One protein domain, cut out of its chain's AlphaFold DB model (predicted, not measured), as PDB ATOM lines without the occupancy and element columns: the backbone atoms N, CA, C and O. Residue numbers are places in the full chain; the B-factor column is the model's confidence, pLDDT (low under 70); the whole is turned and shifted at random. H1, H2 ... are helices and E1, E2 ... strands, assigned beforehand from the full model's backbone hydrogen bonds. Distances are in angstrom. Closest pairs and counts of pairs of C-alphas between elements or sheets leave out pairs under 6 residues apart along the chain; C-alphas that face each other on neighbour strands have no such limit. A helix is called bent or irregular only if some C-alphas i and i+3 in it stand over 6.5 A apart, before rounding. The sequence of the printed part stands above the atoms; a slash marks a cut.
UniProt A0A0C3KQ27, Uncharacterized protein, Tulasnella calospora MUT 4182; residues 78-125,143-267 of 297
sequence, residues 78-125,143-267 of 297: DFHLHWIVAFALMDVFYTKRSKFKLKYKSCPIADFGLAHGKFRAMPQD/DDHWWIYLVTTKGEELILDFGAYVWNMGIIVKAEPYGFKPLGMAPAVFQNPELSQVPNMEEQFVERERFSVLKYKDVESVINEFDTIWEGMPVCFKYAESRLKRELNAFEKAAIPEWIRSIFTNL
ATOM      1  N   ASP A  78     179.643 202.990 202.398       92.50
ATOM      2  CA  ASP A  78     178.455 202.765 201.579       92.50
ATOM      3  C   ASP A  78     177.139 202.676 202.362       92.50
ATOM      4  O   ASP A  78     176.250 203.514 202.181       92.50
ATOM      5  N   PHE A  79     177.048 201.751 203.322       94.31
ATOM      6  CA  PHE A  79     175.885 201.658 204.207       94.31
ATOM      7  C   PHE A  79     175.590 202.995 204.907       94.31
ATOM      8  O   PHE A  79     174.453 203.463 204.919       94.31
ATOM      9  N   HIS A  80     176.620 203.637 205.469       90.94
ATOM     10  CA  HIS A  80     176.479 204.867 206.249       90.94
ATOM     11  C   HIS A  80     175.919 206.018 205.415       90.94
ATOM     12  O   HIS A  80     175.044 206.741 205.892       90.94
ATOM     13  N   LEU A  81     176.398 206.179 204.179       90.62
ATOM     14  CA  LEU A  81     175.947 207.222 203.260       90.62
ATOM     15  C   LEU A  81     174.454 207.071 202.955       90.62
ATOM     16  O   LEU A  81     173.688 208.022 203.132       90.62
ATOM     17  N   HIS A  82     174.029 205.873 202.559       93.50
ATOM     18  CA  HIS A  82     172.629 205.595 202.240       93.50
ATOM     19  C   HIS A  82     171.725 205.708 203.461       93.50
ATOM     20  O   HIS A  82     170.658 206.320 203.403       93.50
ATOM     21  N   TRP A  83     172.171 205.167 204.589       92.25
ATOM     22  CA  TRP A  83     171.420 205.193 205.831       92.25
ATOM     23  C   TRP A  83     171.205 206.628 206.334       92.25
ATOM     24  O   TRP A  83     170.073 207.016 206.609       92.25
ATOM     25  N   ILE A  84     172.239 207.471 206.342       89.81
ATOM     26  CA  ILE A  84     172.118 208.883 206.738       89.81
ATOM     27  C   ILE A  84     171.138 209.643 205.852       89.81
ATOM     28  O   ILE A  84     170.308 210.400 206.360       89.81
ATOM     29  N   VAL A  85     171.199 209.432 204.536       90.56
ATOM     30  CA  VAL A  85     170.270 210.084 203.612       90.56
ATOM     31  C   VAL A  85     168.844 209.584 203.836       90.56
ATOM     32  O   VAL A  85     167.931 210.403 203.908       90.56
ATOM     33  N   ALA A  86     168.634 208.278 204.016       92.44
ATOM     34  CA  ALA A  86     167.310 207.713 204.271       92.44
ATOM     35  C   ALA A  86     166.675 208.277 205.556       92.44
ATOM     36  O   ALA A  86     165.527 208.728 205.541       92.44
ATOM     37  N   PHE A  87     167.429 208.330 206.654       88.81
ATOM     38  CA  PHE A  87     166.936 208.858 207.930       88.81
ATOM     39  C   PHE A  87     166.641 210.350 207.868       88.81
ATOM     40  O   PHE A  87     165.682 210.835 208.466       88.81
ATOM     41  N   ALA A  88     167.419 211.083 207.089       86.38
ATOM     42  CA  ALA A  88     167.167 212.492 206.924       86.38
ATOM     43  C   ALA A  88     165.986 212.795 205.986       86.38
ATOM     44  O   ALA A  88     165.222 213.726 206.239       86.38
ATOM     45  N   LEU A  89     165.761 211.981 204.946       90.00
ATOM     46  CA  LEU A  89     164.516 212.023 204.172       90.00
ATOM     47  C   LEU A  89     163.306 211.750 205.074       90.00
ATOM     48  O   LEU A  89     162.279 212.420 204.948       90.00
ATOM     49  N   MET A  90     163.437 210.807 206.009       89.62
ATOM     50  CA  MET A  90     162.400 210.513 206.993       89.62
ATOM     51  C   MET A  90     162.115 211.715 207.903       89.62
ATOM     52  O   MET A  90     160.957 212.122 208.009       89.62
ATOM     53  N   ASP A  91     163.158 212.322 208.483       85.31
ATOM     54  CA  ASP A  91     163.045 213.506 209.349       85.31
ATOM     55  C   ASP A  91     162.293 214.648 208.653       85.31
ATOM     56  O   ASP A  91     161.345 215.217 209.200       85.31
ATOM     57  N   VAL A  92     162.663 214.932 207.400       84.69
ATOM     58  CA  VAL A  92     162.125 216.064 206.638       84.69
ATOM     59  C   VAL A  92     160.712 215.818 206.114       84.69
ATOM     60  O   VAL A  92     159.902 216.746 206.123       84.69
ATOM     61  N   PHE A  93     160.398 214.618 205.616       89.12
ATOM     62  CA  PHE A  93     159.171 214.375 204.834       89.12
ATOM     63  C   PHE A  93     158.127 213.491 205.529       89.12
ATOM     64  O   PHE A  93     156.965 213.451 205.105       89.12
ATOM     65  N   TYR A  94     158.510 212.762 206.574       88.69
ATOM     66  CA  TYR A  94     157.658 211.707 207.125       88.69
ATOM     67  C   TYR A  94     157.360 211.836 208.616       88.69
ATOM     68  O   TYR A  94     156.347 211.289 209.034       88.69
ATOM     69  N   THR A  95     158.116 212.628 209.379       84.75
ATOM     70  CA  THR A  95     157.785 212.956 210.779       84.75
ATOM     71  C   THR A  95     156.479 213.750 210.911       84.75
ATOM     72  O   THR A  95     156.016 214.394 209.962       84.75
ATOM     73  N   LYS A  96     155.908 213.777 212.126       81.38
ATOM     74  CA  LYS A  96     154.698 214.557 212.468       81.38
ATOM     75  C   LYS A  96     154.785 216.041 212.117       81.38
ATOM     76  O   LYS A  96     153.772 216.669 211.815       81.38
ATOM     77  N   ARG A  97     155.989 216.618 212.162       81.50
ATOM     78  CA  ARG A  97     156.221 218.037 211.856       81.50
ATOM     79  C   ARG A  97     156.211 218.329 210.359       81.50
ATOM     80  O   ARG A  97     156.137 219.495 209.960       81.50
ATOM     81  N   SER A  98     156.295 217.297 209.523       82.00
ATOM     82  CA  SER A  98     156.408 217.487 208.091       82.00
ATOM     83  C   SER A  98     155.088 217.924 207.459       82.00
ATOM     84  O   SER A  98     154.066 217.244 207.526       82.00
ATOM     85  N   LYS A  99     155.132 219.069 206.773       83.62
ATOM     86  CA  LYS A  99     154.019 219.595 205.965       83.62
ATOM     87  C   LYS A  99     154.090 219.152 204.504       83.62
ATOM     88  O   LYS A  99     153.184 219.446 203.728       83.62
ATOM     89  N   PHE A 100     155.175 218.490 204.115       85.56
ATOM     90  CA  PHE A 100     155.464 218.140 202.732       85.56
ATOM     91  C   PHE A 100     155.689 216.642 202.615       85.56
ATOM     92  O   PHE A 100     156.241 216.012 203.504       85.56
ATOM     93  N   LYS A 101     155.289 216.070 201.483       87.19
ATOM     94  CA  LYS A 101     155.586 214.677 201.157       87.19
ATOM     95  C   LYS A 101     156.581 214.632 200.016       87.19
ATOM     96  O   LYS A 101     156.467 215.424 199.075       87.19
ATOM     97  N   LEU A 102     157.531 213.708 200.106       91.19
ATOM     98  CA  LEU A 102     158.458 213.425 199.023       91.19
ATOM     99  C   LEU A 102     157.661 212.945 197.798       91.19
ATOM    100  O   LEU A 102     156.723 212.153 197.922       91.19
ATOM    101  N   LYS A 103     158.002 213.462 196.616       91.12
ATOM    102  CA  LYS A 103     157.342 213.130 195.347       91.12
ATOM    103  C   LYS A 103     158.382 212.864 194.273       91.12
ATOM    104  O   LYS A 103     159.395 213.555 194.210       91.12
ATOM    105  N   TYR A 104     158.064 211.937 193.381       89.56
ATOM    106  CA  TYR A 104     158.719 211.798 192.091       89.56
ATOM    107  C   TYR A 104     157.749 212.218 190.991       89.56
ATOM    108  O   TYR A 104     156.635 211.701 190.900       89.56
ATOM    109  N   LYS A 105     158.147 213.196 190.169       87.88
ATOM    110  CA  LYS A 105     157.234 213.877 189.236       87.88
ATOM    111  C   LYS A 105     155.986 214.365 190.003       87.88
ATOM    112  O   LYS A 105     156.108 215.127 190.960       87.88
ATOM    113  N   SER A 106     154.789 213.937 189.608       88.12
ATOM    114  CA  SER A 106     153.528 214.254 190.290       88.12
ATOM    115  C   SER A 106     153.085 213.194 191.309       88.12
ATOM    116  O   SER A 106     152.074 213.395 191.982       88.12
ATOM    117  N   CYS A 107     153.826 212.092 191.453       91.94
ATOM    118  CA  CYS A 107     153.448 210.936 192.261       91.94
ATOM    119  C   CYS A 107     154.130 210.987 193.644       91.94
ATOM    120  O   CYS A 107     155.358 211.066 193.712       91.94
ATOM    121  N   PRO A 108     153.379 210.942 194.758       94.88
ATOM    122  CA  PRO A 108     153.964 210.776 196.088       94.88
ATOM    123  C   PRO A 108     154.766 209.482 196.220       94.88
ATOM    124  O   PRO A 108     154.406 208.465 195.630       94.88
ATOM    125  N   ILE A 109     155.831 209.528 197.020       96.06
ATOM    126  CA  ILE A 109     156.561 208.336 197.451       96.06
ATOM    127  C   ILE A 109     155.757 207.662 198.570       96.06
ATOM    128  O   ILE A 109     155.536 208.254 199.631       96.06
ATOM    129  N   ALA A 110     155.283 206.448 198.294       95.88
ATOM    130  CA  ALA A 110     154.492 205.613 199.193       95.88
ATOM    131  C   ALA A 110     155.362 204.792 200.151       95.88
ATOM    132  O   ALA A 110     154.935 204.501 201.265       95.88
ATOM    133  N   ASP A 111     156.564 204.415 199.717       96.81
ATOM    134  CA  ASP A 111     157.532 203.674 200.520       96.81
ATOM    135  C   ASP A 111     158.957 204.031 200.094       96.81
ATOM    136  O   ASP A 111     159.190 204.373 198.936       96.81
ATOM    137  N   PHE A 112     159.907 203.947 201.014       96.88
ATOM    138  CA  PHE A 112     161.328 203.981 200.696       96.88
ATOM    139  C   PHE A 112     162.125 203.314 201.813       96.88
ATOM    140  O   PHE A 112     161.657 203.151 202.947       96.88
ATOM    141  N   GLY A 113     163.359 202.955 201.499       96.12
ATOM    142  CA  GLY A 113     164.263 202.419 202.494       96.12
ATOM    143  C   GLY A 113     165.589 202.008 201.896       96.12
ATOM    144  O   GLY A 113     166.052 202.623 200.940       96.12
ATOM    145  N   LEU A 114     166.198 200.989 202.488       96.88
ATOM    146  CA  LEU A 114     167.491 200.472 202.068       96.88
ATOM    147  C   LEU A 114     167.310 199.121 201.393       96.88
ATOM    148  O   LEU A 114     166.558 198.278 201.882       96.88
ATOM    149  N   ALA A 115     168.011 198.924 200.291       97.19
ATOM    150  CA  ALA A 115     168.191 197.630 199.661       97.19
ATOM    151  C   ALA A 115     169.674 197.266 199.709       97.19
ATOM    152  O   ALA A 115     170.538 198.147 199.756       97.19
ATOM    153  N   HIS A 116     169.943 195.968 199.758       97.25
ATOM    154  CA  HIS A 116     171.278 195.405 199.865       97.25
ATOM    155  C   HIS A 116     171.429 194.229 198.917       97.25
ATOM    156  O   HIS A 116     170.501 193.438 198.707       97.25
ATOM    157  N   GLY A 117     172.612 194.106 198.338       96.62
ATOM    158  CA  GLY A 117     172.932 193.008 197.453       96.62
ATOM    159  C   GLY A 117     174.230 193.238 196.709       96.62
ATOM    160  O   GLY A 117     175.210 193.712 197.274       96.62
ATOM    161  N   LYS A 118     174.234 192.856 195.435       95.94
ATOM    162  CA  LYS A 118     175.410 192.922 194.574       95.94
ATOM    163  C   LYS A 118     175.280 194.047 193.556       95.94
ATOM    164  O   LYS A 118     174.265 194.145 192.869       95.94
ATOM    165  N   PHE A 119     176.341 194.827 193.408       94.00
ATOM    166  CA  PHE A 119     176.533 195.793 192.340       94.00
ATOM    167  C   PHE A 119     177.514 195.260 191.296       94.00
ATOM    168  O   PHE A 119     178.575 194.733 191.620       94.00
ATOM    169  N   ARG A 120     177.220 195.413 190.009       92.50
ATOM    170  CA  ARG A 120     178.149 195.015 188.947       92.50
ATOM    171  C   ARG A 120     179.217 196.089 188.724       92.50
ATOM    172  O   ARG A 120     179.120 196.893 187.801       92.50
ATOM    173  N   ALA A 121     180.268 196.066 189.540       90.81
ATOM    174  CA  ALA A 121     181.469 196.866 189.307       90.81
ATOM    175  C   ALA A 121     182.393 196.175 188.293       90.81
ATOM    176  O   ALA A 121     182.756 195.008 188.456       90.81
ATOM    177  N   MET A 122     182.804 196.893 187.248       89.31
ATOM    178  CA  MET A 122     183.807 196.373 186.321       89.31
ATOM    179  C   MET A 122     185.197 196.409 186.971       89.31
ATOM    180  O   MET A 122     185.480 197.325 187.743       89.31
ATOM    181  N   PRO A 123     186.112 195.482 186.642       89.12
ATOM    182  CA  PRO A 123     187.419 195.439 187.292       89.12
ATOM    183  C   PRO A 123     188.227 196.741 187.218       89.12
ATOM    184  O   PRO A 123     188.768 197.188 188.225       89.12
ATOM    185  N   GLN A 124     188.231 197.421 186.064       87.12
ATOM    186  CA  GLN A 124     188.918 198.712 185.888       87.12
ATOM    187  C   GLN A 124     188.339 199.856 186.738       87.12
ATOM    188  O   GLN A 124     188.938 200.925 186.856       87.12
ATOM    189  N   ASP A 125     187.158 199.643 187.302       89.38
ATOM    190  CA  ASP A 125     186.471 200.599 188.145       89.38
ATOM    191  C   ASP A 125     186.652 200.280 189.637       89.38
ATOM    192  O   ASP A 125     186.414 201.150 190.472       89.38
ATOM    193  N   ASP A 143     179.892 192.868 196.071       95.94
ATOM    194  CA  ASP A 143     178.912 191.867 196.504       95.94
ATOM    195  C   ASP A 143     178.269 192.199 197.869       95.94
ATOM    196  O   ASP A 143     177.368 191.469 198.298       95.94
ATOM    197  N   ASP A 144     178.702 193.287 198.518       96.00
ATOM    198  CA  ASP A 144     178.179 193.855 199.767       96.00
ATOM    199  C   ASP A 144     177.853 195.348 199.567       96.00
ATOM    200  O   ASP A 144     178.498 196.239 200.120       96.00
ATOM    201  N   HIS A 145     176.870 195.623 198.706       96.38
ATOM    202  CA  HIS A 145     176.497 196.977 198.295       96.38
ATOM    203  C   HIS A 145     175.098 197.364 198.764       96.38
ATOM    204  O   HIS A 145     174.171 196.554 198.722       96.38
ATOM    205  N   TRP A 146     174.935 198.623 199.155       96.44
ATOM    206  CA  TRP A 146     173.702 199.222 199.643       96.44
ATOM    207  C   TRP A 146     173.228 200.333 198.710       96.44
ATOM    208  O   TRP A 146     174.019 201.054 198.116       96.44
ATOM    209  N   TRP A 147     171.915 200.507 198.600       96.31
ATOM    210  CA  TRP A 147     171.310 201.642 197.900       96.31
ATOM    211  C   TRP A 147     169.970 202.025 198.524       96.31
ATOM    212  O   TRP A 147     169.400 201.290 199.336       96.31
ATOM    213  N   ILE A 148     169.448 203.196 198.153       96.06
ATOM    214  CA  ILE A 148     168.095 203.616 198.528       96.06
ATOM    215  C   ILE A 148     167.137 203.231 197.408       96.06
ATOM    216  O   ILE A 148     167.334 203.622 196.259       96.06
ATOM    217  N   TYR A 149     166.060 202.531 197.751       96.44
ATOM    218  CA  TYR A 149     164.921 202.349 196.853       96.44
ATOM    219  C   TYR A 149     163.795 203.310 197.248       96.44
ATOM    220  O   TYR A 149     163.584 203.581 198.434       96.44
ATOM    221  N   LEU A 150     163.050 203.814 196.267       96.31
ATOM    222  CA  LEU A 150     161.836 204.603 196.475       96.31
ATOM    223  C   LEU A 150     160.707 204.037 195.619       96.31
ATOM    224  O   LEU A 150     160.898 203.792 194.435       96.31
ATOM    225  N   VAL A 151     159.518 203.895 196.199       96.50
ATOM    226  CA  VAL A 151     158.323 203.389 195.517       96.50
ATOM    227  C   VAL A 151     157.252 204.467 195.519       96.50
ATOM    228  O   VAL A 151     156.854 204.970 196.572       96.50
ATOM    229  N   THR A 152     156.762 204.839 194.341       96.75
ATOM    230  CA  THR A 152     155.656 205.796 194.216       96.75
ATOM    231  C   THR A 152     154.311 205.154 194.568       96.75
ATOM    232  O   THR A 152     154.156 203.937 194.541       96.75
ATOM    233  N   THR A 153     153.273 205.960 194.805       95.69
ATOM    234  CA  THR A 153     151.892 205.461 194.978       95.69
ATOM    235  C   THR A 153     151.331 204.726 193.757       95.69
ATOM    236  O   THR A 153     150.271 204.116 193.857       95.69
ATOM    237  N   LYS A 154     152.007 204.789 192.604       95.50
ATOM    238  CA  LYS A 154     151.660 204.034 191.391       95.50
ATOM    239  C   LYS A 154     152.471 202.746 191.225       95.50
ATOM    240  O   LYS A 154     152.312 202.076 190.213       95.50
ATOM    241  N   GLY A 155     153.348 202.419 192.175       94.38
ATOM    242  CA  GLY A 155     154.238 201.261 192.092       94.38
ATOM    243  C   GLY A 155     155.482 201.477 191.228       94.38
ATOM    244  O   GLY A 155     156.221 200.527 191.011       94.38
ATOM    245  N   GLU A 156     155.742 202.698 190.739       93.19
ATOM    246  CA  GLU A 156     157.017 203.001 190.068       93.19
ATOM    247  C   GLU A 156     158.155 202.955 191.092       93.19
ATOM    248  O   GLU A 156     158.068 203.636 192.119       93.19
ATOM    249  N   GLU A 157     159.207 202.200 190.787       92.38
ATOM    250  CA  GLU A 157     160.407 202.093 191.612       92.38
ATOM    251  C   GLU A 157     161.541 202.965 191.065       92.38
ATOM    252  O   GLU A 157     161.717 203.114 189.853       92.38
ATOM    253  N   LEU A 158     162.290 203.566 191.983       91.69
ATOM    254  CA  LEU A 158     163.446 204.410 191.721       91.69
ATOM    255  C   LEU A 158     164.593 203.938 192.606       91.69
ATOM    256  O   LEU A 158     164.370 203.618 193.775       91.69
ATOM    257  N   ILE A 159     165.810 203.977 192.080       92.25
ATOM    258  CA  ILE A 159     167.026 203.702 192.850       92.25
ATOM    259  C   ILE A 159     167.813 204.995 192.984       92.25
ATOM    260  O   ILE A 159     167.936 205.746 192.018       92.25
ATOM    261  N   LEU A 160     168.331 205.249 194.181       91.62
ATOM    262  CA  LEU A 160     169.275 206.310 194.481       91.62
ATOM    263  C   LEU A 160     170.494 205.702 195.173       91.62
ATOM    264  O   LEU A 160     170.387 205.201 196.292       91.62
ATOM    265  N   ASP A 161     171.643 205.781 194.515       92.12
ATOM    266  CA  ASP A 161     172.870 205.137 194.974       92.12
ATOM    267  C   ASP A 161     174.063 206.103 194.964       92.12
ATOM    268  O   ASP A 161     174.483 206.590 193.915       92.12
ATOM    269  N   PHE A 162     174.606 206.382 196.146       89.06
ATOM    270  CA  PHE A 162     175.784 207.219 196.378       89.06
ATOM    271  C   PHE A 162     177.094 206.418 196.426       89.06
ATOM    272  O   PHE A 162     178.166 206.989 196.211       89.06
ATOM    273  N   GLY A 163     177.024 205.118 196.720       89.62
ATOM    274  CA  GLY A 163     178.181 204.238 196.883       89.62
ATOM    275  C   GLY A 163     178.780 203.793 195.552       89.62
ATOM    276  O   GLY A 163     179.999 203.663 195.444       89.62
ATOM    277  N   ALA A 164     177.968 203.720 194.489       89.69
ATOM    278  CA  ALA A 164     178.431 203.449 193.125       89.69
ATOM    279  C   ALA A 164     179.563 204.386 192.661       89.69
ATOM    280  O   ALA A 164     180.402 204.013 191.834       89.69
ATOM    281  N   TYR A 165     179.654 205.591 193.234       86.81
ATOM    282  CA  TYR A 165     180.731 206.526 192.932       86.81
ATOM    283  C   TYR A 165     182.125 205.974 193.250       86.81
ATOM    284  O   TYR A 165     183.077 206.284 192.525       86.81
ATOM    285  N   VAL A 166     182.256 205.141 194.290       89.88
ATOM    286  CA  VAL A 166     183.519 204.479 194.661       89.88
ATOM    287  C   VAL A 166     184.044 203.653 193.490       89.88
ATOM    288  O   VAL A 166     185.246 203.684 193.212       89.88
ATOM    289  N   TRP A 167     183.152 203.043 192.710       90.69
ATOM    290  CA  TRP A 167     183.479 202.320 191.483       90.69
ATOM    291  C   TRP A 167     183.352 203.179 190.236       90.69
ATOM    292  O   TRP A 167     182.937 202.699 189.195       90.69
ATOM    293  N   ASN A 168     183.679 204.472 190.317       86.44
ATOM    294  CA  ASN A 168     183.746 205.349 189.145       86.44
ATOM    295  C   ASN A 168     182.412 205.485 188.366       86.44
ATOM    296  O   ASN A 168     182.373 206.140 187.321       86.44
ATOM    297  N   MET A 169     181.316 204.943 188.902       80.38
ATOM    298  CA  MET A 169     179.977 204.992 188.340       80.38
ATOM    299  C   MET A 169     179.288 206.221 188.917       80.38
ATOM    300  O   MET A 169     178.774 206.233 190.031       80.38
ATOM    301  N   GLY A 170     179.346 207.313 188.166       64.25
ATOM    302  CA  GLY A 170     178.611 208.526 188.483       64.25
ATOM    303  C   GLY A 170     177.610 208.802 187.382       64.25
ATOM    304  O   GLY A 170     177.990 209.370 186.359       64.25
ATOM    305  N   ILE A 171     176.333 208.470 187.596       58.22
ATOM    306  CA  ILE A 171     175.302 209.278 186.947       58.22
ATOM    307  C   ILE A 171     175.306 210.610 187.690       58.22
ATOM    308  O   ILE A 171     175.476 210.712 188.903       58.22
ATOM    309  N   ILE A 172     175.276 211.668 186.910       59.69
ATOM    310  CA  ILE A 172     175.379 213.018 187.415       59.69
ATOM    311  C   ILE A 172     173.953 213.493 187.652       59.69
ATOM    312  O   ILE A 172     173.217 213.768 186.701       59.69
ATOM    313  N   VAL A 173     173.548 213.595 188.916       61.41
ATOM    314  CA  VAL A 173     172.291 214.270 189.246       61.41
ATOM    315  C   VAL A 173     172.578 215.765 189.299       61.41
ATOM    316  O   VAL A 173     173.456 216.216 190.042       61.41
ATOM    317  N   LYS A 174     171.846 216.547 188.499       59.62
ATOM    318  CA  LYS A 174     171.872 218.009 188.597       59.62
ATOM    319  C   LYS A 174     171.316 218.402 189.960       59.62
ATOM    320  O   LYS A 174     170.123 218.246 190.199       59.62
ATOM    321  N   ALA A 175     172.178 218.899 190.839       58.25
ATOM    322  CA  ALA A 175     171.777 219.305 192.182       58.25
ATOM    323  C   ALA A 175     171.342 220.779 192.253       58.25
ATOM    324  O   ALA A 175     170.921 221.235 193.308       58.25
ATOM    325  N   GLU A 176     171.408 221.547 191.161       51.47
ATOM    326  CA  GLU A 176     170.952 222.941 191.146       51.47
ATOM    327  C   GLU A 176     169.434 223.054 191.397       51.47
ATOM    328  O   GLU A 176     168.664 222.290 190.812       51.47
ATOM    329  N   PRO A 177     168.971 224.015 192.226       50.84
ATOM    330  CA  PRO A 177     169.718 225.088 192.906       50.84
ATOM    331  C   PRO A 177     170.223 224.739 194.330       50.84
ATOM    332  O   PRO A 177     170.581 225.625 195.109       50.84
ATOM    333  N   TYR A 178     170.222 223.468 194.718       48.16
ATOM    334  CA  TYR A 178     170.505 223.003 196.075       48.16
ATOM    335  C   TYR A 178     172.025 222.844 196.323       48.16
ATOM    336  O   TYR A 178     172.600 221.779 196.129       48.16
ATOM    337  N   GLY A 179     172.707 223.914 196.770       45.34
ATOM    338  CA  GLY A 179     174.120 223.862 197.198       45.34
ATOM    339  C   GLY A 179     174.621 225.091 197.985       45.34
ATOM    340  O   GLY A 179     174.027 226.170 197.923       45.34
ATOM    341  N   PHE A 180     175.706 224.925 198.762       43.75
ATOM    342  CA  PHE A 180     176.490 226.010 199.412       43.75
ATOM    343  C   PHE A 180     177.529 226.625 198.461       43.75
ATOM    344  O   PHE A 180     177.809 227.818 198.499       43.75
ATOM    345  N   LYS A 181     178.042 225.784 197.566       44.12
ATOM    346  CA  LYS A 181     178.517 226.100 196.220       44.12
ATOM    347  C   LYS A 181     177.761 225.122 195.321       44.12
ATOM    348  O   LYS A 181     177.564 223.989 195.771       44.12
ATOM    349  N   PRO A 182     177.277 225.508 194.132       43.38
ATOM    350  CA  PRO A 182     176.624 224.561 193.243       43.38
ATOM    351  C   PRO A 182     177.618 223.440 192.942       43.38
ATOM    352  O   PRO A 182     178.566 223.605 192.177       43.38
ATOM    353  N   LEU A 183     177.419 222.282 193.569       44.28
ATOM    354  CA  LEU A 183     177.813 221.050 192.928       44.28
ATOM    355  C   LEU A 183     176.851 220.987 191.750       44.28
ATOM    356  O   LEU A 183     175.700 220.607 191.924       44.28
ATOM    357  N   GLY A 184     177.276 221.417 190.559       45.34
ATOM    358  CA  GLY A 184     176.436 221.266 189.366       45.34
ATOM    359  C   GLY A 184     175.999 219.804 189.167       45.34
ATOM    360  O   GLY A 184     175.070 219.524 188.416       45.34
ATOM    361  N   MET A 185     176.690 218.878 189.850       52.09
ATOM    362  CA  MET A 185     176.677 217.437 189.683       52.09
ATOM    363  C   MET A 185     176.950 216.767 191.047       52.09
ATOM    364  O   MET A 185     178.025 216.974 191.618       52.09
ATOM    365  N   ALA A 186     175.999 215.991 191.578       58.25
ATOM    366  CA  ALA A 186     176.219 215.111 192.732       58.25
ATOM    367  C   ALA A 186     176.486 213.673 192.245       58.25
ATOM    368  O   ALA A 186     175.832 213.242 191.289       58.25
ATOM    369  N   PRO A 187     177.438 212.946 192.854       59.44
ATOM    370  CA  PRO A 187     177.727 211.574 192.473       59.44
ATOM    371  C   PRO A 187     176.630 210.650 193.003       59.44
ATOM    372  O   PRO A 187     176.671 210.243 194.160       59.44
ATOM    373  N   ALA A 188     175.622 210.379 192.178       68.44
ATOM    374  CA  ALA A 188     174.555 209.463 192.543       68.44
ATOM    375  C   ALA A 188     173.983 208.767 191.308       68.44
ATOM    376  O   ALA A 188     173.589 209.415 190.339       68.44
ATOM    377  N   VAL A 189     173.881 207.445 191.340       68.12
ATOM    378  CA  VAL A 189     173.133 206.701 190.332       68.12
ATOM    379  C   VAL A 189     171.651 206.843 190.657       68.12
ATOM    380  O   VAL A 189     171.192 206.394 191.704       68.12
ATOM    381  N   PHE A 190     170.912 207.523 189.775       75.00
ATOM    382  CA  PHE A 190     169.457 207.598 189.842       75.00
ATOM    383  C   PHE A 190     168.864 206.784 188.698       75.00
ATOM    384  O   PHE A 190     168.982 207.193 187.542       75.00
ATOM    385  N   GLN A 191     168.242 205.649 189.008       73.00
ATOM    386  CA  GLN A 191     167.555 204.833 188.007       73.00
ATOM    387  C   GLN A 191     166.052 205.082 188.065       73.00
ATOM    388  O   GLN A 191     165.451 205.132 189.140       73.00
ATOM    389  N   ASN A 192     165.449 205.242 186.891       78.06
ATOM    390  CA  ASN A 192     164.006 205.296 186.702       78.06
ATOM    391  C   ASN A 192     163.606 204.322 185.575       78.06
ATOM    392  O   ASN A 192     164.472 203.894 184.807       78.06
ATOM    393  N   PRO A 193     162.309 204.013 185.410       74.69
ATOM    394  CA  PRO A 193     161.852 203.114 184.346       74.69
ATOM    395  C   PRO A 193     162.216 203.570 182.921       74.69
ATOM    396  O   PRO A 193     162.250 202.770 181.998       74.69
ATOM    397  N   GLU A 194     162.492 204.861 182.713       74.62
ATOM    398  CA  GLU A 194     162.931 205.377 181.408       74.62
ATOM    399  C   GLU A 194     164.396 205.009 181.117       74.62
ATOM    400  O   GLU A 194     164.760 204.787 179.964       74.62
ATOM    401  N   LEU A 195     165.234 204.921 182.154       69.38
ATOM    402  CA  LEU A 195     166.641 204.531 182.066       69.38
ATOM    403  C   LEU A 195     166.843 203.013 182.030       69.38
ATOM    404  O   LEU A 195     167.914 202.577 181.620       69.38
ATOM    405  N   SER A 196     165.834 202.212 182.385       65.38
ATOM    406  CA  SER A 196     165.910 200.747 182.268       65.38
ATOM    407  C   SER A 196     166.048 200.290 180.805       65.38
ATOM    408  O   SER A 196     166.596 199.232 180.517       65.38
ATOM    409  N   GLN A 197     165.673 201.155 179.854       67.38
ATOM    410  CA  GLN A 197     165.891 200.945 178.421       67.38
ATOM    411  C   GLN A 197     167.357 201.102 177.986       67.38
ATOM    412  O   GLN A 197     167.685 200.796 176.839       67.38
ATOM    413  N   VAL A 198     168.245 201.596 178.857       69.12
ATOM    414  CA  VAL A 198     169.683 201.648 178.579       69.12
ATOM    415  C   VAL A 198     170.258 200.242 178.777       69.12
ATOM    416  O   VAL A 198     170.238 199.731 179.901       69.12
ATOM    417  N   PRO A 199     170.807 199.608 177.723       62.38
ATOM    418  CA  PRO A 199     171.370 198.269 177.837       62.38
ATOM    419  C   PRO A 199     172.408 198.186 178.960       62.38
ATOM    420  O   PRO A 199     173.254 199.072 179.099       62.38
ATOM    421  N   ASN A 200     172.372 197.090 179.722       65.56
ATOM    422  CA  ASN A 200     173.246 196.800 180.866       65.56
ATOM    423  C   ASN A 200     172.997 197.612 182.150       65.56
ATOM    424  O   ASN A 200     173.806 197.481 183.065       65.56
ATOM    425  N   MET A 201     171.940 198.432 182.267       67.62
ATOM    426  CA  MET A 201     171.582 199.044 183.563       67.62
ATOM    427  C   MET A 201     170.788 198.106 184.477       67.62
ATOM    428  O   MET A 201     171.031 198.103 185.681       67.62
ATOM    429  N   GLU A 202     169.886 197.290 183.924       66.62
ATOM    430  CA  GLU A 202     169.062 196.352 184.708       66.62
ATOM    431  C   GLU A 202     169.908 195.250 185.374       66.62
ATOM    432  O   GLU A 202     169.578 194.777 186.454       66.62
ATOM    433  N   GLU A 203     171.057 194.902 184.787       79.19
ATOM    434  CA  GLU A 203     172.001 193.922 185.346       79.19
ATOM    435  C   GLU A 203     173.000 194.530 186.352       79.19
ATOM    436  O   GLU A 203     173.934 193.845 186.778       79.19
ATOM    437  N   GLN A 204     172.877 195.821 186.697       87.00
ATOM    438  CA  GLN A 204     173.812 196.464 187.630       87.00
ATOM    439  C   GLN A 204     173.528 196.118 189.081       87.00
ATOM    440  O   GLN A 204     174.478 195.990 189.844       87.00
ATOM    441  N   PHE A 205     172.261 195.960 189.453       91.50
ATOM    442  CA  PHE A 205     171.841 195.729 190.828       91.50
ATOM    443  C   PHE A 205     171.188 194.358 190.936       91.50
ATOM    444  O   PHE A 205     170.185 194.082 190.283       91.50
ATOM    445  N   VAL A 206     171.740 193.501 191.785       95.00
ATOM    446  CA  VAL A 206     171.126 192.228 192.160       95.00
ATOM    447  C   VAL A 206     170.759 192.321 193.630       95.00
ATOM    448  O   VAL A 206     171.600 192.124 194.509       95.00
ATOM    449  N   GLU A 207     169.500 192.664 193.887       95.81
ATOM    450  CA  GLU A 207     168.951 192.758 195.235       95.81
ATOM    451  C   GLU A 207     168.919 191.386 195.918       95.81
ATOM    452  O   GLU A 207     168.493 190.390 195.330       95.81
ATOM    453  N   ARG A 208     169.366 191.342 197.174       97.06
ATOM    454  CA  ARG A 208     169.278 190.166 198.048       97.06
ATOM    455  C   ARG A 208     168.288 190.391 199.177       97.06
ATOM    456  O   ARG A 208     167.551 189.478 199.538       97.06
ATOM    457  N   GLU A 209     168.277 191.597 199.729       96.69
ATOM    458  CA  GLU A 209     167.383 191.971 200.812       96.69
ATOM    459  C   GLU A 209     166.975 193.443 200.723       96.69
ATOM    460  O   GLU A 209     167.649 194.278 200.117       96.69
ATOM    461  N   ARG A 210     165.832 193.753 201.337       96.06
ATOM    462  CA  ARG A 210     165.218 195.077 201.306       96.06
ATOM    463  C   ARG A 210     164.519 195.376 202.612       96.06
ATOM    464  O   ARG A 210     163.842 194.525 203.190       96.06
ATOM    465  N   PHE A 211     164.627 196.627 203.038       94.88
ATOM    466  CA  PHE A 211     164.091 197.105 204.298       94.88
ATOM    467  C   PHE A 211     163.427 198.461 204.126       94.88
ATOM    468  O   PHE A 211     164.089 199.451 203.817       94.88
ATOM    469  N   SER A 212     162.126 198.519 204.395       95.00
ATOM    470  CA  SER A 212     161.395 199.783 204.449       95.00
ATOM    471  C   SER A 212     161.732 200.532 205.726       95.00
ATOM    472  O   SER A 212     161.552 200.015 206.827       95.00
ATOM    473  N   VAL A 213     162.163 201.780 205.572       92.31
ATOM    474  CA  VAL A 213     162.368 202.698 206.696       92.31
ATOM    475  C   VAL A 213     161.017 203.159 207.258       92.31
ATOM    476  O   VAL A 213     160.903 203.405 208.450       92.31
ATOM    477  N   LEU A 214     159.965 203.205 206.431       91.38
ATOM    478  CA  LEU A 214     158.632 203.652 206.850       91.38
ATOM    479  C   LEU A 214     157.780 202.570 207.524       91.38
ATOM    480  O   LEU A 214     156.868 202.911 208.267       91.38
ATOM    481  N   LYS A 215     158.038 201.288 207.244       92.44
ATOM    482  CA  LYS A 215     157.211 200.157 207.716       92.44
ATOM    483  C   LYS A 215     157.913 199.265 208.736       92.44
ATOM    484  O   LYS A 215     157.318 198.311 209.234       92.44
ATOM    485  N   TYR A 216     159.196 199.495 209.006       91.38
ATOM    486  CA  TYR A 216     159.904 198.729 210.023       91.38
ATOM    487  C   TYR A 216     159.463 199.199 211.410       91.38
ATOM    488  O   TYR A 216     159.701 200.351 211.748       91.38
ATOM    489  N   LYS A 217     158.851 198.314 212.209       91.19
ATOM    490  CA  LYS A 217     158.134 198.665 213.453       91.19
ATOM    491  C   LYS A 217     158.890 199.625 214.378       91.19
ATOM    492  O   LYS A 217     158.312 200.613 214.815       91.19
ATOM    493  N   ASP A 218     160.173 199.373 214.635       88.31
ATOM    494  CA  ASP A 218     160.952 200.217 215.555       88.31
ATOM    495  C   ASP A 218     161.265 201.597 214.952       88.31
ATOM    496  O   ASP A 218     161.423 202.581 215.660       88.31
ATOM    497  N   VAL A 219     161.370 201.695 213.628       87.62
ATOM    498  CA  VAL A 219     161.640 202.965 212.938       87.62
ATOM    499  C   VAL A 219     160.333 203.724 212.687       87.62
ATOM    500  O   VAL A 219     160.282 204.944 212.811       87.62
ATOM    501  N   GLU A 220     159.243 203.009 212.425       89.88
ATOM    502  CA  GLU A 220     157.890 203.552 212.365       89.88
ATOM    503  C   GLU A 220     157.484 204.176 213.706       89.88
ATOM    504  O   GLU A 220     156.908 205.267 213.726       89.88
ATOM    505  N   SER A 221     157.825 203.542 214.836       89.50
ATOM    506  CA  SER A 221     157.590 204.146 216.148       89.50
ATOM    507  C   SER A 221     158.361 205.455 216.294       89.50
ATOM    508  O   SER A 221     157.797 206.424 216.785       89.50
ATOM    509  N   VAL A 222     159.582 205.561 215.753       87.94
ATOM    510  CA  VAL A 222     160.330 206.825 215.768       87.94
ATOM    511  C   VAL A 222     159.581 207.942 215.037       87.94
ATOM    512  O   VAL A 222     159.499 209.057 215.547       87.94
ATOM    513  N   ILE A 223     158.993 207.646 213.877       85.62
ATOM    514  CA  ILE A 223     158.181 208.601 213.102       85.62
ATOM    515  C   ILE A 223     156.940 209.053 213.889       85.62
ATOM    516  O   ILE A 223     156.529 210.216 213.814       85.62
ATOM    517  N   ASN A 224     156.326 208.113 214.609       87.38
ATOM    518  CA  ASN A 224     155.044 208.289 215.280       87.38
ATOM    519  C   ASN A 224     155.154 208.786 216.722       87.38
ATOM    520  O   ASN A 224     154.173 209.305 217.249       87.38
ATOM    521  N   GLU A 225     156.290 208.630 217.386       88.81
ATOM    522  CA  GLU A 225     156.473 208.987 218.794       88.81
ATOM    523  C   GLU A 225     157.273 210.274 218.932       88.81
ATOM    524  O   GLU A 225     156.889 211.137 219.723       88.81
ATOM    525  N   PHE A 226     158.315 210.440 218.117       86.25
ATOM    526  CA  PHE A 226     159.218 211.572 218.226       86.25
ATOM    527  C   PHE A 226     158.860 212.708 217.282       86.25
ATOM    528  O   PHE A 226     158.328 212.546 216.181       86.25
ATOM    529  N   ASP A 227     159.202 213.900 217.740       83.12
ATOM    530  CA  ASP A 227     158.983 215.132 217.007       83.12
ATOM    531  C   ASP A 227     160.095 215.374 215.976       83.12
ATOM    532  O   ASP A 227     159.899 216.078 214.981       83.12
ATOM    533  N   THR A 228     161.271 214.791 216.224       81.88
ATOM    534  CA  THR A 228     162.430 214.802 215.332       81.88
ATOM    535  C   THR A 228     163.147 213.463 215.371       81.88
ATOM    536  O   THR A 228     163.109 212.753 216.376       81.88
ATOM    537  N   ILE A 229     163.892 213.150 214.313       82.75
ATOM    538  CA  ILE A 229     164.682 211.917 214.258       82.75
ATOM    539  C   ILE A 229     165.737 211.807 215.367       82.75
ATOM    540  O   ILE A 229     166.137 210.712 215.755       82.75
ATOM    541  N   TRP A 230     166.191 212.945 215.892       84.75
ATOM    542  CA  TRP A 230     167.268 213.026 216.876       84.75
ATOM    543  C   TRP A 230     166.910 212.358 218.196       84.75
ATOM    544  O   TRP A 230     167.759 211.717 218.812       84.75
ATOM    545  N   GLU A 231     165.652 212.479 218.602       87.06
ATOM    546  CA  GLU A 231     165.128 211.860 219.820       87.06
ATOM    547  C   GLU A 231     165.069 210.331 219.668       87.06
ATOM    548  O   GLU A 231     165.358 209.597 220.611       87.06
ATOM    549  N   GLY A 232     164.811 209.849 218.447       87.25
ATOM    550  CA  GLY A 232     164.803 208.430 218.093       87.25
ATOM    551  C   GLY A 232     166.161 207.848 217.693       87.25
ATOM    552  O   GLY A 232     166.231 206.672 217.330       87.25
ATOM    553  N   MET A 233     167.254 208.618 217.744       89.44
ATOM    554  CA  MET A 233     168.562 208.188 217.225       89.44
ATOM    555  C   MET A 233     169.084 206.868 217.826       89.44
ATOM    556  O   MET A 233     169.602 206.048 217.067       89.44
ATOM    557  N   PRO A 234     168.915 206.573 219.133       92.75
ATOM    558  CA  PRO A 234     169.308 205.273 219.682       92.75
ATOM    559  C   PRO A 234     168.604 204.085 219.008       92.75
ATOM    560  O   PRO A 234     169.212 203.032 218.827       92.75
ATOM    561  N   VAL A 235     167.341 204.250 218.604       91.50
ATOM    562  CA  VAL A 235     166.589 203.227 217.859       91.50
ATOM    563  C   VAL A 235     167.129 203.100 216.437       91.50
ATOM    564  O   VAL A 235     167.320 201.992 215.940       91.50
ATOM    565  N   CYS A 236     167.469 204.230 215.813       88.81
ATOM    566  CA  CYS A 236     168.104 204.273 214.496       88.81
ATOM    567  C   CYS A 236     169.456 203.533 214.500       88.81
ATOM    568  O   CYS A 236     169.748 202.790 213.565       88.81
ATOM    569  N   PHE A 237     170.263 203.691 215.556       93.56
ATOM    570  CA  PHE A 237     171.520 202.955 215.717       93.56
ATOM    571  C   PHE A 237     171.289 201.457 215.873       93.56
ATOM    572  O   PHE A 237     171.906 200.691 215.145       93.56
ATOM    573  N   LYS A 238     170.355 201.030 216.733       93.38
ATOM    574  CA  LYS A 238     170.009 199.604 216.862       93.38
ATOM    575  C   LYS A 238     169.555 199.005 215.532       93.38
ATOM    576  O   LYS A 238     169.949 197.895 215.185       93.38
ATOM    577  N   TYR A 239     168.761 199.758 214.769       91.00
ATOM    578  CA  TYR A 239     168.376 199.373 213.417       91.00
ATOM    579  C   TYR A 239     169.613 199.174 212.532       91.00
ATOM    580  O   TYR A 239     169.768 198.103 211.951       91.00
ATOM    581  N   ALA A 240     170.524 200.148 212.475       92.00
ATOM    582  CA  ALA A 240     171.752 200.044 211.690       92.00
ATOM    583  C   ALA A 240     172.636 198.859 212.105       92.00
ATOM    584  O   ALA A 240     173.066 198.087 211.252       92.00
ATOM    585  N   GLU A 241     172.848 198.665 213.406       94.75
ATOM    586  CA  GLU A 241     173.642 197.565 213.966       94.75
ATOM    587  C   GLU A 241     173.049 196.196 213.601       94.75
ATOM    588  O   GLU A 241     173.778 195.275 213.230       94.75
ATOM    589  N   SER A 242     171.714 196.075 213.608       93.25
ATOM    590  CA  SER A 242     171.027 194.845 213.191       93.25
ATOM    591  C   SER A 242     171.244 194.509 211.712       93.25
ATOM    592  O   SER A 242     171.331 193.333 211.356       93.25
ATOM    593  N   ARG A 243     171.364 195.528 210.848       91.31
ATOM    594  CA  ARG A 243     171.617 195.360 209.408       91.31
ATOM    595  C   ARG A 243     173.079 195.056 209.122       91.31
ATOM    596  O   ARG A 243     173.373 194.129 208.379       91.31
ATOM    597  N   LEU A 244     173.981 195.773 209.781       91.31
ATOM    598  CA  LEU A 244     175.423 195.566 209.667       91.31
ATOM    599  C   LEU A 244     175.904 194.268 210.329       91.31
ATOM    600  O   LEU A 244     177.041 193.863 210.104       91.31
ATOM    601  N   LYS A 245     175.071 193.634 211.167       94.06
ATOM    602  CA  LYS A 245     175.425 192.453 211.976       94.06
ATOM    603  C   LYS A 245     176.663 192.696 212.851       94.06
ATOM    604  O   LYS A 245     177.428 191.777 213.138       94.06
ATOM    605  N   ARG A 246     176.851 193.947 213.275       94.62
ATOM    606  CA  ARG A 246     177.901 194.400 214.192       94.62
ATOM    607  C   ARG A 246     177.455 195.663 214.908       94.62
ATOM    608  O   ARG A 246     176.605 196.399 214.411       94.62
ATOM    609  N   GLU A 247     178.091 195.952 216.032       95.25
ATOM    610  CA  GLU A 247     177.909 197.235 216.698       95.25
ATOM    611  C   GLU A 247     178.563 198.373 215.901       95.25
ATOM    612  O   GLU A 247     179.593 198.199 215.233       95.25
ATOM    613  N   LEU A 248     177.957 199.558 215.986       92.50
ATOM    614  CA  LEU A 248     178.562 200.786 215.501       92.50
ATOM    615  C   LEU A 248     179.613 201.222 216.521       92.50
ATOM    616  O   LEU A 248     179.346 201.300 217.727       92.50
ATOM    617  N   ASN A 249     180.813 201.528 216.042       91.88
ATOM    618  CA  ASN A 249     181.893 201.976 216.906       91.88
ATOM    619  C   ASN A 249     181.645 203.411 217.417       91.88
ATOM    620  O   ASN A 249     180.754 204.131 216.955       91.88
ATOM    621  N   ALA A 250     182.449 203.845 218.393       90.50
ATOM    622  CA  ALA A 250     182.291 205.160 219.019       90.50
ATOM    623  C   ALA A 250     182.411 206.322 218.015       90.50
ATOM    624  O   ALA A 250     181.691 207.312 218.131       90.50
ATOM    625  N   PHE A 251     183.289 206.191 217.014       88.06
ATOM    626  CA  PHE A 251     183.440 207.193 215.963       88.06
ATOM    627  C   PHE A 251     182.194 207.268 215.080       88.06
ATOM    628  O   PHE A 251     181.700 208.364 214.849       88.06
ATOM    629  N   GLU A 252     181.653 206.131 214.632       89.56
ATOM    630  CA  GLU A 252     180.426 206.079 213.831       89.56
ATOM    631  C   GLU A 252     179.272 206.747 214.590       89.56
ATOM    632  O   GLU A 252     178.681 207.707 214.091       89.56
ATOM    633  N   LYS A 253     179.019 206.329 215.839       90.75
ATOM    634  CA  LYS A 253     177.957 206.896 216.692       90.75
ATOM    635  C   LYS A 253     178.103 208.411 216.903       90.75
ATOM    636  O   LYS A 253     177.093 209.105 216.997       90.75
ATOM    637  N   ALA A 254     179.333 208.931 216.949       88.50
ATOM    638  CA  ALA A 254     179.605 210.363 217.081       88.50
ATOM    639  C   ALA A 254     179.508 211.133 215.749       88.50
ATOM    640  O   ALA A 254     179.006 212.255 215.722       88.50
ATOM    641  N   ALA A 255     179.975 210.550 214.644       85.06
ATOM    642  CA  ALA A 255     180.060 211.207 213.342       85.06
ATOM    643  C   ALA A 255     178.707 211.272 212.624       85.06
ATOM    644  O   ALA A 255     178.389 212.277 211.990       85.06
ATOM    645  N   ILE A 256     177.894 210.223 212.754       85.88
ATOM    646  CA  ILE A 256     176.597 210.109 212.085       85.88
ATOM    647  C   ILE A 256     175.694 211.326 212.358       85.88
ATOM    648  O   ILE A 256     175.207 211.922 211.391       85.88
ATOM    649  N   PRO A 257     175.453 211.742 213.624       84.06
ATOM    650  CA  PRO A 257     174.597 212.891 213.882       84.06
ATOM    651  C   PRO A 257     175.121 214.173 213.233       84.06
ATOM    652  O   PRO A 257     174.337 214.954 212.696       84.06
ATOM    653  N   GLU A 258     176.442 214.375 213.230       82.94
ATOM    654  CA  GLU A 258     177.069 215.526 212.575       82.94
ATOM    655  C   GLU A 258     176.903 215.484 211.056       82.94
ATOM    656  O   GLU A 258     176.642 216.515 210.436       82.94
ATOM    657  N   TRP A 259     177.001 214.305 210.439       82.44
ATOM    658  CA  TRP A 259     176.780 214.141 209.001       82.44
ATOM    659  C   TRP A 259     175.327 214.441 208.624       82.44
ATOM    660  O   TRP A 259     175.098 215.239 207.714       82.44
ATOM    661  N   ILE A 260     174.348 213.915 209.370       78.25
ATOM    662  CA  ILE A 260     172.926 214.238 209.161       78.25
ATOM    663  C   ILE A 260     172.705 215.758 209.298       78.25
ATOM    664  O   ILE A 260     172.075 216.372 208.431       78.25
ATOM    665  N   ARG A 261     173.268 216.406 210.333       74.75
ATOM    666  CA  ARG A 261     173.147 217.867 210.521       74.75
ATOM    667  C   ARG A 261     173.791 218.646 209.383       74.75
ATOM    668  O   ARG A 261     173.168 219.547 208.833       74.75
ATOM    669  N   SER A 262     175.007 218.292 208.988       70.75
ATOM    670  CA  SER A 262     175.718 218.959 207.894       70.75
ATOM    671  C   SER A 262     174.903 218.942 206.596       70.75
ATOM    672  O   SER A 262     174.793 219.961 205.902       70.75
ATOM    673  N   ILE A 263     174.245 217.816 206.307       68.19
ATOM    674  CA  ILE A 263     173.409 217.682 205.115       68.19
ATOM    675  C   ILE A 263     172.097 218.492 205.262       68.19
ATOM    676  O   ILE A 263     171.684 219.146 204.302       68.19
ATOM    677  N   PHE A 264     171.469 218.552 206.451       66.25
ATOM    678  CA  PHE A 264     170.078 219.037 206.602       66.25
ATOM    679  C   PHE A 264     169.826 220.295 207.450       66.25
ATOM    680  O   PHE A 264     168.813 220.966 207.225       66.25
ATOM    681  N   THR A 265     170.732 220.732 208.333       57.94
ATOM    682  CA  THR A 265     170.656 222.055 209.002       57.94
ATOM    683  C   THR A 265     170.571 223.193 207.971       57.94
ATOM    684  O   THR A 265     170.022 224.266 208.222       57.94
ATOM    685  N   ASN A 266     171.028 222.916 206.756       52.56
ATOM    686  CA  ASN A 266     170.965 223.785 205.595       52.56
ATOM    687  C   ASN A 266     169.609 223.808 204.875       52.56
ATOM    688  O   ASN A 266     169.272 224.817 204.255       52.56
ATOM    689  N   LEU A 267     168.815 222.741 204.982       51.97
ATOM    690  CA  LEU A 267     167.457 222.671 204.447       51.97
ATOM    691  C   LEU A 267     166.475 223.351 205.410       51.97
ATOM    692  O   LEU A 267     165.788 224.292 205.013       51.97
TER     693      LEU A 267
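AT A GLANCE: This is residues 78 to 125 and 143 to 267 of the 297 residues of an uncharacterized protein of Tulasnella calospora MUT 4182 (UniProt A0A0C3KQ27). A strongly twisted antiparallel sheet of five strands has H1 lying along one face, and H5 packs on H1 on the side away from the sheet. The helical hairpin H3 and H4 sits beside H1, H2 only grazes the sheet, and in the long link from E4 to E5 residues 194 to 199 stick out. The printed part has 173 residues, with five named helices and five named strands in the order H1, E1, E2, E3, H2, E4, E5, H3, H4, H5; the class is mixed, and the sheet's order is E4, E3, E2, E1, E5. The whole is compact, with a radius of gyration of the C-alphas of 16.1 A and spans of 45 by 38 by 35 A.

IN THESE COORDINATES: The longest strand, E1, is residues 107 to 119, 27.6 A long, and bends by 77 degrees at residue 116. E2 is residues 145 to 152, 23.0 A; E3 is 157 to 161, 13.3 A; E4 is 189 to 191, 6.3 A. E5, residues 205 to 212, 17.6 A, bends by 80 degrees at residue 208. H1, residues 78 to 93, 22.7 A, begins at C-alpha 78 (178.455, 202.765, 201.579). H2 is residues 163 to 167, 7.8 A; H3 is 217 to 225, 11.7 A; H4 is 233 to 244, 16.2 A. H5, residues 250 to 267, 27.2 A, ends at C-alpha 267 (167.457, 222.671, 204.447); it is only just irregular, with C-alphas 263 and 266 6.6 A apart.

HOW THE PARTS SIT: E4 and E5 are the edge strands. N 161 and O 189 join E3 and E4 within hydrogen-bond range at 2.9 A, N 150 and O 158 the hairpin E2 and E3 at 2.8 A, N 115 and O 147 E1 and E2 at 2.9 A, and N 116 and O 209 E1 and E5 at 2.9 A. H1 and the sheet make two layers, a helix on one face of a sheet: H1 is over E2 and E1 at a height of 9.3 A, along the strands, at 4 degrees to E2 on the local plane. H5 touches H1 with residues 256 to 264 alone, the same way at a steep tilt of 44 degrees; the closest C-alphas, of Ile 84 and Ile 260, are 5.9 A apart. H4 touches H3 with residues 235 to 239 alone, opposite ways at a shallow tilt of 17 degrees; the closest C-alphas, of Val 219 and Cys 236, are 6.8 A apart. H4 is close to H1 but not clearly touching, the closest C-alphas, of Trp 83 and Ala 240, being 7.8 A apart. H2 only just touches H1, with 3 pairs of C-alphas within 8 A, the closest being Asp 78 and Gly 163 at 4.9 A. H3 and H5 are apart. Every O i to N i+4 pair is within hydrogen-bond range in H1 and H4, against 4 of 5 in H3, 10 of 14 in H5 and 0 of 1 in H2, where 2 of 2 O i to N i+3 pairs are.

THE WHOLE: The two farthest C-alphas, of Gln 124 and Glu 225, are 47.3 A apart. Residues 126 to 142 are not printed; C-alphas 125 and 143 are 14.3 A apart across that cut. The links H1 to E1, H2 to E4 and E4 to E5 are long. The mean pLDDT of the printed part is 83.8; residues 170 to 189, 195 to 202 and 263 to 267 are under 70.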